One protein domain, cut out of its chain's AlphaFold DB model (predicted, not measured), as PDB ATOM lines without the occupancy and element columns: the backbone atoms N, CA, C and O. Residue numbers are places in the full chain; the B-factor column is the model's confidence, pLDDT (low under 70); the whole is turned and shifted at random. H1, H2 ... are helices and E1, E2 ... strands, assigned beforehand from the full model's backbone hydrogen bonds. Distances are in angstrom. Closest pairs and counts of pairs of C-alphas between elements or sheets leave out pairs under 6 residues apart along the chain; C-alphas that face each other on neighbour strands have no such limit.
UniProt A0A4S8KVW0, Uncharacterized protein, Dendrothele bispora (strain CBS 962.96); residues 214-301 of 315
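This is residues 214 to 301 of the 315 residues of an uncharacterized protein of Dendrothele bispora (strain CBS 962.96) (UniProt A0A4S8KVW0). With little regular structure, this is a small three-strand sheet among long loops, with one helix, H1, off the sheet. The 88 printed residues hold E1, E2, E3 and H1 in that order, a mixed class with 28 residues in named elements. The mixed sheet runs E1 E2 E3. The whole is only just loose, close to compact, with radius of gyration of the C-alphas 14.7 A, and elongated, spanning 49 by 28 by 25 A.

E1, residues 226 to 230, and E2, residues 246 to 250, form an antiparallel hairpin; N 229 and O 247 are 2.8 A apart. E3, residues 264 to 268, is parallel to E2, with N 267 and O 248 at 2.8 A. H1, residues 287 to 299, is not on the sheet; 7 of its 9 O i to N i+4 pairs are within hydrogen-bond range.

E1 begins at C-alpha 226 (230.180, 255.063, 212.743). E1 and E2 each span 12.9 A, E3 13.1 A. H1 spans 17.8 A, ending at C-alpha 299 (246.352, 269.274, 216.215).

The farthest C-alphas, Asp 233 and Asn 281, are 49.0 A apart. The printed part has no cut; its three links are long. Residues 293 to 301 have pLDDT under 70.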
ATOM      1  N   PRO A 214     227.667 248.514 211.268       97.31
ATOM      2  CA  PRO A 214     228.551 249.142 212.242       97.31
ATOM      3  C   PRO A 214     230.012 249.073 211.783       97.31
ATOM      4  O   PRO A 214     230.474 248.016 211.351       97.31
ATOM      5  N   SER A 215     230.720 250.196 211.877       96.31
ATOM      6  CA  SER A 215     232.132 250.286 211.513       96.31
ATOM      7  C   SER A 215     233.026 249.525 212.489       96.31
ATOM      8  O   SER A 215     232.769 249.483 213.695       96.31
ATOM      9  N   ASP A 216     234.128 248.996 211.972       94.88
ATOM     10  CA  ASP A 216     235.257 248.464 212.731       94.88
ATOM     11  C   ASP A 216     236.335 249.522 213.036       94.88
ATOM     12  O   ASP A 216     237.309 249.238 213.744       94.88
ATOM     13  N   THR A 217     236.159 250.751 212.538       94.69
ATOM     14  CA  THR A 217     237.085 251.860 212.767       94.69
ATOM     15  C   THR A 217     237.227 252.143 214.262       94.69
ATOM     16  O   THR A 217     236.261 252.410 214.981       94.69
ATOM     17  N   LYS A 218     238.472 252.117 214.745       93.50
ATOM     18  CA  LYS A 218     238.805 252.427 216.137       93.50
ATOM     19  C   LYS A 218     238.867 253.936 216.339       93.50
ATOM     20  O   LYS A 218     239.907 254.559 216.145       93.50
ATOM     21  N   TRP A 219     237.748 254.508 216.758       92.88
ATOM     22  CA  TRP A 219     237.682 255.904 217.172       92.88
ATOM     23  C   TRP A 219     238.251 256.075 218.584       92.88
ATOM     24  O   TRP A 219     237.920 255.317 219.495       92.88
ATOM     25  N   PHE A 220     239.088 257.094 218.780       86.12
ATOM     26  CA  PHE A 220     239.575 257.475 220.114       86.12
ATOM     27  C   PHE A 220     238.513 258.221 220.935       86.12
ATOM     28  O   PHE A 220     238.607 258.299 222.160       86.12
ATOM     29  N   ASP A 221     237.484 258.742 220.268       88.44
ATOM     30  CA  ASP A 221     236.374 259.439 220.895       88.44
ATOM     31  C   ASP A 221     235.237 258.457 221.236       88.44
ATOM     32  O   ASP A 221     234.592 257.925 220.330       88.44
ATOM     33  N   PRO A 222     234.892 258.266 222.523       88.25
ATOM     34  CA  PRO A 222     233.875 257.291 222.935       88.25
ATOM     35  C   PRO A 222     232.453 257.658 222.484       88.25
ATOM     36  O   PRO A 222     231.548 256.831 222.547       88.25
ATOM     37  N   ASN A 223     232.243 258.902 222.050       91.62
ATOM     38  CA  ASN A 223     230.942 259.411 221.618       91.62
ATOM     39  C   ASN A 223     230.712 259.264 220.110       91.62
ATOM     40  O   ASN A 223     229.690 259.737 219.609       91.62
ATOM     41  N   ILE A 224     231.666 258.683 219.384       94.69
ATOM     42  CA  ILE A 224     231.562 258.504 217.943       94.69
ATOM     43  C   ILE A 224     231.091 257.099 217.670       94.69
ATOM     44  O   ILE A 224     231.720 256.113 218.039       94.69
ATOM     45  N   GLN A 225     229.955 257.046 217.000       96.25
ATOM     46  CA  GLN A 225     229.465 255.846 216.366       96.25
ATOM     47  C   GLN A 225     229.580 256.074 214.872       96.25
ATOM     48  O   GLN A 225     229.364 257.188 214.383       96.25
ATOM     49  N   SER A 226     229.976 255.024 214.176       97.12
ATOM     50  CA  SER A 226     230.180 255.063 212.743       97.12
ATOM     51  C   SER A 226     229.517 253.859 212.108       97.12
ATOM     52  O   SER A 226     229.551 252.748 212.643       97.12
ATOM     53  N   GLU A 227     228.889 254.110 210.974       97.81
ATOM     54  CA  GLU A 227     228.273 253.098 210.136       97.81
ATOM     55  C   GLU A 227     228.897 253.177 208.755       97.81
ATOM     56  O   GLU A 227     229.157 254.259 208.237       97.81
ATOM     57  N   VAL A 228     229.143 252.029 208.158       97.06
ATOM     58  CA  VAL A 228     229.855 251.896 206.902       97.06
ATOM     59  C   VAL A 228     228.903 251.369 205.852       97.06
ATOM     60  O   VAL A 228     228.118 250.450 206.101       97.06
ATOM     61  N   LEU A 229     229.007 251.950 204.667       96.00
ATOM     62  CA  LEU A 229     228.422 251.442 203.446       96.00
ATOM     63  C   LEU A 229     229.559 251.141 202.470       96.00
ATOM     64  O   LEU A 229     230.325 252.032 202.096       96.00
ATOM     65  N   GLU A 230     229.689 249.873 202.098       94.12
ATOM     66  CA  GLU A 230     230.699 249.404 201.151       94.12
ATOM     67  C   GLU A 230     230.013 249.011 199.852       94.12
ATOM     68  O   GLU A 230     228.986 248.330 199.864       94.12
ATOM     69  N   HIS A 231     230.594 249.428 198.731       86.75
ATOM     70  CA  HIS A 231     230.134 248.987 197.428       86.75
ATOM     71  C   HIS A 231     230.829 247.667 197.092       86.75
ATOM     72  O   HIS A 231     232.055 247.626 197.023       86.75
ATOM     73  N   VAL A 232     230.059 246.592 196.890       84.25
ATOM     74  CA  VAL A 232     230.615 245.237 196.697       84.25
ATOM     75  C   VAL A 232     231.527 245.183 195.468       84.25
ATOM     76  O   VAL A 232     232.646 244.693 195.569       84.25
ATOM     77  N   ASP A 233     231.091 245.790 194.360       82.44
ATOM     78  CA  ASP A 233     231.779 245.675 193.066       82.44
ATOM     79  C   ASP A 233     232.098 247.039 192.429       82.44
ATOM     80  O   ASP A 233     232.024 247.204 191.217       82.44
ATOM     81  N   GLY A 234     232.386 248.078 193.224       88.50
ATOM     82  CA  GLY A 234     232.523 249.413 192.637       88.50
ATOM     83  C   GLY A 234     233.005 250.520 193.559       88.50
ATOM     84  O   GLY A 234     233.617 250.289 194.602       88.50
ATOM     85  N   PHE A 235     232.745 251.752 193.127       92.50
ATOM     86  CA  PHE A 235     233.135 252.969 193.823       92.50
ATOM     87  C   PHE A 235     231.951 253.924 193.917       92.50
ATOM     88  O   PHE A 235     231.209 254.120 192.957       92.50
ATOM     89  N   PHE A 236     231.842 254.601 195.049       91.06
ATOM     90  CA  PHE A 236     230.998 255.771 195.200       91.06
ATOM     91  C   PHE A 236     231.684 256.971 194.551       91.06
ATOM     92  O   PHE A 236     232.844 257.272 194.841       91.06
ATOM     93  N   CYS A 237     230.960 257.680 193.692       89.94
ATOM     94  CA  CYS A 237     231.422 258.941 193.126       89.94
ATOM     95  C   CYS A 237     230.945 260.086 194.028       89.94
ATOM     96  O   CYS A 237     229.767 260.426 194.020       89.94
ATOM     97  N   ILE A 238     231.851 260.665 194.822       87.00
ATOM     98  CA  ILE A 238     231.536 261.814 195.691       87.00
ATOM     99  C   ILE A 238     231.511 263.100 194.870       87.00
ATOM    100  O   ILE A 238     230.618 263.932 194.999       87.00
ATOM    101  N   THR A 239     232.517 263.261 194.017       85.75
ATOM    102  CA  THR A 239     232.605 264.333 193.026       85.75
ATOM    103  C   THR A 239     233.014 263.722 191.687       85.75
ATOM    104  O   THR A 239     233.278 262.523 191.598       85.75
ATOM    105  N   ARG A 240     233.100 264.540 190.631       80.06
ATOM    106  CA  ARG A 240     233.587 264.080 189.316       80.06
ATOM    107  C   ARG A 240     234.993 263.472 189.379       80.06
ATOM    108  O   ARG A 240     235.305 262.591 188.587       80.06
ATOM    109  N   GLU A 241     235.810 263.941 190.316       85.50
ATOM    110  CA  GLU A 241     237.224 263.574 190.448       85.50
ATOM    111  C   GLU A 241     237.484 262.653 191.648       85.50
ATOM    112  O   GLU A 241     238.489 261.947 191.671       85.50
ATOM    113  N   LEU A 242     236.584 262.626 192.637       85.25
ATOM    114  CA  LEU A 242     236.755 261.842 193.856       85.25
ATOM    115  C   LEU A 242     235.858 260.607 193.853       85.25
ATOM    116  O   LEU A 242     234.635 260.699 194.010       85.25
ATOM    117  N   ARG A 243     236.499 259.443 193.745       92.38
ATOM    118  CA  ARG A 243     235.870 258.127 193.858       92.38
ATOM    119  C   ARG A 243     236.406 257.398 195.084       92.38
ATOM    120  O   ARG A 243     237.615 257.365 195.310       92.38
ATOM    121  N   VAL A 244     235.516 256.800 195.866       95.00
ATOM    122  CA  VAL A 244     235.862 256.084 197.101       95.00
ATOM    123  C   VAL A 244     235.197 254.717 197.126       95.00
ATOM    124  O   VAL A 244     234.109 254.547 196.592       95.00
ATOM    125  N   LYS A 245     235.838 253.721 197.738       94.88
ATOM    126  CA  LYS A 245     235.263 252.367 197.853       94.88
ATOM    127  C   LYS A 245     234.268 252.257 199.006       94.88
ATOM    128  O   LYS A 245     233.384 251.407 198.990       94.88
ATOM    129  N   ARG A 246     234.430 253.119 200.010       95.38
ATOM    130  CA  ARG A 246     233.723 253.051 201.285       95.38
ATOM    131  C   ARG A 246     233.163 254.419 201.666       95.38
ATOM    132  O   ARG A 246     233.864 255.428 201.569       95.38
ATOM    133  N   LEU A 247     231.914 254.453 202.121       96.19
ATOM    134  CA  LEU A 247     231.326 255.606 202.800       96.19
ATOM    135  C   LEU A 247     231.193 255.284 204.279       96.19
ATOM    136  O   LEU A 247     230.665 254.236 204.636       96.19
ATOM    137  N   GLU A 248     231.644 256.184 205.142       97.25
ATOM    138  CA  GLU A 248     231.538 256.019 206.587       97.25
ATOM    139  C   GLU A 248     230.771 257.190 207.205       97.25
ATOM    140  O   GLU A 248     231.231 258.329 207.234       97.25
ATOM    141  N   PHE A 249     229.566 256.906 207.681       96.12
ATOM    142  CA  PHE A 249     228.643 257.858 208.278       96.12
ATOM    143  C   PHE A 249     228.960 258.022 209.759       96.12
ATOM    144  O   PHE A 249     228.951 257.043 210.503       96.12
ATOM    145  N   LEU A 250     229.215 259.253 210.200       96.31
ATOM    146  CA  LEU A 250     229.593 259.548 211.580       96.31
ATOM    147  C   LEU A 250     228.461 260.248 212.328       96.31
ATOM    148  O   LEU A 250     227.849 261.198 211.835       96.31
ATOM    149  N   THR A 251     228.233 259.837 213.574       95.75
ATOM    150  CA  THR A 251     227.239 260.487 214.437       95.75
ATOM    151  C   THR A 251     227.718 261.818 215.014       95.75
ATOM    152  O   THR A 251     226.892 262.646 215.399       95.75
ATOM    153  N   ASN A 252     229.027 262.064 215.099       94.50
ATOM    154  CA  ASN A 252     229.603 263.298 215.637       94.50
ATOM    155  C   ASN A 252     230.912 263.647 214.916       94.50
ATOM    156  O   ASN A 252     231.536 262.777 214.320       94.50
ATOM    157  N   ILE A 253     231.341 264.911 215.003       92.31
ATOM    158  CA  ILE A 253     232.640 265.349 214.474       92.31
ATOM    159  C   ILE A 253     233.744 264.784 215.380       92.31
ATOM    160  O   ILE A 253     233.747 265.153 216.570       92.31
ATOM    161  N   PRO A 254     234.652 263.942 214.850       91.19
ATOM    162  CA  PRO A 254     235.796 263.448 215.595       91.19
ATOM    163  C   PRO A 254     236.804 264.530 215.935       91.19
ATOM    164  O   PRO A 254     236.954 265.518 215.219       91.19
ATOM    165  N   MET A 255     237.510 264.321 217.043       83.50
ATOM    166  CA  MET A 255     238.721 265.070 217.357       83.50
ATOM    167  C   MET A 255     239.909 264.584 216.520       83.50
ATOM    168  O   MET A 255     240.800 265.369 216.210       83.50
ATOM    169  N   TYR A 256     239.907 263.303 216.136       84.75
ATOM    170  CA  TYR A 256     240.946 262.678 215.322       84.75
ATOM    171  C   TYR A 256     240.351 261.922 214.132       84.75
ATOM    172  O   TYR A 256     239.460 261.087 214.294       84.75
ATOM    173  N   TRP A 257     240.896 262.182 212.946       87.88
ATOM    174  CA  TRP A 257     240.539 261.484 211.717       87.88
ATOM    175  C   TRP A 257     241.542 260.355 211.461       87.88
ATOM    176  O   TRP A 257     242.709 260.650 211.187       87.88
ATOM    177  N   PRO A 258     241.136 259.076 211.562       89.06
ATOM    178  CA  PRO A 258     242.021 257.970 211.234       89.06
ATOM    179  C   PRO A 258     242.364 257.994 209.747       89.06
ATOM    180  O   PRO A 258     241.528 258.341 208.916       89.06
ATOM    181  N   ILE A 259     243.592 257.592 209.417       88.81
ATOM    182  CA  ILE A 259     243.994 257.352 208.030       88.81
ATOM    183  C   ILE A 259     243.382 256.007 207.621       88.81
ATOM    184  O   ILE A 259     243.768 254.979 208.188       88.81
ATOM    185  N   PRO A 260     242.402 255.982 206.705       91.44
ATOM    186  CA  PRO A 260     241.728 254.744 206.365       91.44
ATOM    187  C   PRO A 260     242.627 253.888 205.462       91.44
ATOM    188  O   PRO A 260     243.294 254.396 204.566       91.44
ATOM    189  N   VAL A 261     242.623 252.572 205.685       91.69
ATOM    190  CA  VAL A 261     243.368 251.607 204.848       91.69
ATOM    191  C   VAL A 261     242.728 251.472 203.463       91.69
ATOM    192  O   VAL A 261     243.398 251.217 202.468       91.69
ATOM    193  N   VAL A 262     241.409 251.663 203.396       93.50
ATOM    194  CA  VAL A 262     240.614 251.638 202.166       93.50
ATOM    195  C   VAL A 262     240.191 253.065 201.835       93.50
ATOM    196  O   VAL A 262     239.835 253.817 202.739       93.50
ATOM    197  N   SER A 263     240.175 253.442 200.552       93.69
ATOM    198  CA  SER A 263     239.674 254.757 200.121       93.69
ATOM    199  C   SER A 263     238.252 254.988 200.648       93.69
ATOM    200  O   SER A 263     237.301 254.343 200.194       93.69
ATOM    201  N   THR A 264     238.142 255.875 201.640       95.75
ATOM    202  CA  THR A 264     236.937 256.091 202.445       95.75
ATOM    203  C   THR A 264     236.587 257.571 202.461       95.75
ATOM    204  O   THR A 264     237.444 258.405 202.755       95.75
ATOM    205  N   ALA A 265     235.325 257.900 202.189       95.44
ATOM    206  CA  ALA A 265     234.782 259.223 202.474       95.44
ATOM    207  C   ALA A 265     233.973 259.188 203.769       95.44
ATOM    208  O   ALA A 265     233.114 258.326 203.953       95.44
ATOM    209  N   PHE A 266     234.216 260.160 204.645       94.75
ATOM    210  CA  PHE A 266     233.438 260.329 205.863       94.75
ATOM    211  C   PHE A 266     232.264 261.272 205.618       94.75
ATOM    212  O   PHE A 266     232.444 262.389 205.132       94.75
ATOM    213  N   ILE A 267     231.064 260.837 205.984       94.06
ATOM    214  CA  ILE A 267     229.822 261.580 205.795       94.06
ATOM    215  C   ILE A 267     229.282 262.001 207.161       94.06
ATOM    216  O   ILE A 267     229.109 261.176 208.057       94.06
ATOM    217  N   LEU A 268     228.987 263.291 207.321       93.12
ATOM    218  CA  LEU A 268     228.333 263.829 208.513       93.12
ATOM    219  C   LEU A 268     227.033 264.528 208.156       93.12
ATOM    220  O   LEU A 268     227.009 265.404 207.293       93.12
ATOM    221  N   ASP A 269     225.975 264.209 208.899       91.44
ATOM    222  CA  ASP A 269     224.729 264.964 208.822       91.44
ATOM    223  C   ASP A 269     224.794 266.200 209.726       91.44
ATOM    224  O   ASP A 269     224.616 266.132 210.942       91.44
ATOM    225  N   LEU A 270     225.055 267.356 209.121       89.12
ATOM    226  CA  LEU A 270     225.168 268.629 209.833       89.12
ATOM    227  C   LEU A 270     223.818 269.305 210.098       89.12
ATOM    228  O   LEU A 270     223.788 270.393 210.675       89.12
ATOM    229  N   ARG A 271     222.699 268.689 209.695       88.75
ATOM    230  CA  ARG A 271     221.350 269.227 209.934       88.75
ATOM    231  C   ARG A 271     220.920 269.080 211.392       88.75
ATOM    232  O   ARG A 271     220.009 269.778 211.835       88.75
ATOM    233  N   ASP A 272     221.586 268.207 212.147       90.06
ATOM    234  CA  ASP A 272     221.304 268.008 213.563       90.06
ATOM    235  C   ASP A 272     221.545 269.280 214.385       90.06
ATOM    236  O   ASP A 272     222.589 269.933 214.300       90.06
ATOM    237  N   GLN A 273     220.620 269.567 215.306       92.44
ATOM    238  CA  GLN A 273     220.683 270.751 216.173       92.44
ATOM    239  C   GLN A 273     221.972 270.823 217.014       92.44
ATOM    240  O   GLN A 273     222.410 271.910 217.386       92.44
ATOM    241  N   LYS A 274     222.625 269.682 217.276       90.12
ATOM    242  CA  LYS A 274     223.905 269.604 218.004       90.12
ATOM    243  C   LYS A 274     225.065 270.321 217.296       90.12
ATOM    244  O   LYS A 274     226.055 270.662 217.946       90.12
ATOM    245  N   PHE A 275     224.947 270.557 215.990       90.06
ATOM    246  CA  PHE A 275     225.942 271.278 215.194       90.06
ATOM    247  C   PHE A 275     225.621 272.769 215.031       90.06
ATOM    248  O   PHE A 275     226.452 273.521 214.531       90.06
ATOM    249  N   VAL A 276     224.470 273.234 215.524       92.62
ATOM    250  CA  VAL A 276     224.103 274.656 215.530       92.62
ATOM    251  C   VAL A 276     224.839 275.354 216.679       92.62
ATOM    252  O   VAL A 276     224.307 275.525 217.776       92.62
ATOM    253  N   GLN A 277     226.098 275.725 216.441       90.38
ATOM    254  CA  GLN A 277     226.943 276.426 217.412       90.38
ATOM    255  C   GLN A 277     227.141 277.887 217.013       90.38
ATOM    256  O   GLN A 277     227.332 278.206 215.839       90.38
ATOM    257  N   TYR A 278     227.121 278.778 218.001       92.25
ATOM    258  CA  TYR A 278     227.343 280.207 217.808       92.25
ATOM    259  C   TYR A 278     228.713 280.602 218.356       92.25
ATOM    260  O   TYR A 278     229.147 280.112 219.399       92.25
ATOM    261  N   ASP A 279     229.395 281.495 217.650       91.38
ATOM    262  CA  ASP A 279     230.645 282.083 218.101       91.38
ATOM    263  C   ASP A 279     230.424 283.026 219.302       91.38
ATOM    264  O   ASP A 279     229.303 283.332 219.716       91.38
ATOM    265  N   LYS A 280     231.525 283.547 219.850       91.44
ATOM    266  CA  LYS A 280     231.506 284.532 220.946       91.44
ATOM    267  C   LYS A 280     230.752 285.832 220.620       91.44
ATOM    268  O   LYS A 280     230.424 286.580 221.535       91.44
ATOM    269  N   ASN A 281     230.504 286.109 219.343       93.94
ATOM    270  CA  ASN A 281     229.774 287.281 218.868       93.94
ATOM    271  C   ASN A 281     228.287 286.968 218.608       93.94
ATOM    272  O   ASN A 281     227.560 287.844 218.144       93.94
ATOM    273  N   GLY A 282     227.830 285.738 218.873       93.88
ATOM    274  CA  GLY A 282     226.468 285.287 218.588       93.88
ATOM    275  C   GLY A 282     226.207 284.965 217.112       93.88
ATOM    276  O   GLY A 282     225.051 284.834 216.715       93.88
ATOM    277  N   LYS A 283     227.246 284.837 216.281       95.12
ATOM    278  CA  LYS A 283     227.144 284.450 214.869       95.12
ATOM    279  C   LYS A 283     227.209 282.931 214.735       95.12
ATOM    280  O   LYS A 283     228.065 282.294 215.338       95.12
ATOM    281  N   LEU A 284     226.337 282.354 213.908       92.31
ATOM    282  CA  LEU A 284     226.375 280.923 213.605       92.31
ATOM    283  C   LEU A 284     227.732 280.548 212.987       92.31
ATOM    284  O   LEU A 284     228.197 281.199 212.044       92.31
ATOM    285  N   MET A 285     228.369 279.519 213.535       89.69
ATOM    286  CA  MET A 285     229.632 279.004 213.024       89.69
ATOM    287  C   MET A 285     229.424 278.335 211.664       89.69
ATOM    288  O   MET A 285     228.443 277.624 211.453       89.69
ATOM    289  N   SER A 286     230.356 278.559 210.735       90.44
ATOM    290  CA  SER A 286     230.381 277.805 209.480       90.44
ATOM    291  C   SER A 286     230.791 276.353 209.731       90.44
ATOM    292  O   SER A 286     231.430 276.046 210.738       90.44
ATOM    293  N   VAL A 287     230.469 275.471 208.784       83.69
ATOM    294  CA  VAL A 287     230.889 274.060 208.803       83.69
ATOM    295  C   VAL A 287     232.405 273.937 208.949       83.69
ATOM    296  O   VAL A 287     232.882 273.249 209.846       83.69
ATOM    297  N   ASP A 288     233.163 274.699 208.162       82.56
ATOM    298  CA  ASP A 288     234.622 274.724 208.271       82.56
ATOM    299  C   ASP A 288     235.087 275.152 209.662       82.56
ATOM    300  O   ASP A 288     236.043 274.597 210.190       82.56
ATOM    301  N   ALA A 289     234.415 276.129 210.280       85.06
ATOM    302  CA  ALA A 289     234.759 276.576 211.623       85.06
ATOM    303  C   ALA A 289     234.404 275.524 212.682       85.06
ATOM    304  O   ALA A 289     235.129 275.397 213.663       85.06
ATOM    305  N   LEU A 290     233.320 274.764 212.499       85.31
ATOM    306  CA  LEU A 290     232.945 273.643 213.369       85.31
ATOM    307  C   LEU A 290     233.986 272.521 213.309       85.31
ATOM    308  O   LEU A 290     234.409 272.029 214.355       85.31
ATOM    309  N   ILE A 291     234.422 272.156 212.100       82.19
ATOM    310  CA  ILE A 291     235.450 271.133 211.885       82.19
ATOM    311  C   ILE A 291     236.786 271.621 212.461       82.19
ATOM    312  O   ILE A 291     237.367 270.945 213.306       82.19
ATOM    313  N   LYS A 292     237.224 272.834 212.108       78.62
ATOM    314  CA  LYS A 292     238.491 273.409 212.588       78.62
ATOM    315  C   LYS A 292     238.530 273.583 214.100       78.62
ATOM    316  O   LYS A 292     239.494 273.177 214.718       78.62
ATOM    317  N   ASN A 293     237.471 274.088 214.733       68.00
ATOM    318  CA  ASN A 293     237.468 274.311 216.186       68.00
ATOM    319  C   ASN A 293     237.521 272.996 216.988       68.00
ATOM    320  O   ASN A 293     237.977 272.992 218.129       68.00
ATOM    321  N   LYS A 294     237.072 271.872 216.411       67.56
ATOM    322  CA  LYS A 294     237.253 270.549 217.025       67.56
ATOM    323  C   LYS A 294     238.642 269.962 216.769       67.56
ATOM    324  O   LYS A 294     239.215 269.396 217.693       67.56
ATOM    325  N   VAL A 295     239.171 270.119 215.557       57.66
ATOM    326  CA  VAL A 295     240.486 269.591 215.150       57.66
ATOM    327  C   VAL A 295     241.636 270.392 215.786       57.66
ATOM    328  O   VAL A 295     242.593 269.801 216.279       57.66
ATOM    329  N   ASP A 296     241.499 271.715 215.920       51.41
ATOM    330  CA  ASP A 296     242.482 272.611 216.554       51.41
ATOM    331  C   ASP A 296     242.706 272.300 218.042       51.41
ATOM    332  O   ASP A 296     243.737 272.650 218.608       51.41
ATOM    333  N   ILE A 297     241.775 271.622 218.718       51.31
ATOM    334  CA  ILE A 297     241.993 271.230 220.119       51.31
ATOM    335  C   ILE A 297     243.026 270.094 220.223       51.31
ATOM    336  O   ILE A 297     243.665 269.958 221.265       51.31
ATOM    337  N   VAL A 298     243.223 269.312 219.157       46.91
ATOM    338  CA  VAL A 298     244.113 268.139 219.153       46.91
ATOM    339  C   VAL A 298     245.350 268.333 218.270       46.91
ATOM    340  O   VAL A 298     246.406 267.806 218.599       46.91
ATOM    341  N   PHE A 299     245.273 269.137 217.205       44.84
ATOM    342  CA  PHE A 299     246.352 269.274 216.215       44.84
ATOM    343  C   PHE A 299     247.335 270.433 216.437       44.84
ATOM    344  O   PHE A 299     248.281 270.572 215.667       44.84
ATOM    345  N   PHE A 300     247.220 271.214 217.516       45.16
ATOM    346  CA  PHE A 300     248.224 272.246 217.834       45.16
ATOM    347  C   PHE A 300     249.639 271.693 218.136       45.16
ATOM    348  O   PHE A 300     250.562 272.479 218.331       45.16
ATOM    349  N   THR A 301     249.842 270.367 218.131       44.94
ATOM    350  CA  THR A 301     251.161 269.718 218.269       44.94
ATOM    351  C   THR A 301     251.677 269.044 216.995       44.94
ATOM    352  O   THR A 301     252.790 268.525 217.001       44.94
TER     353      THR A 301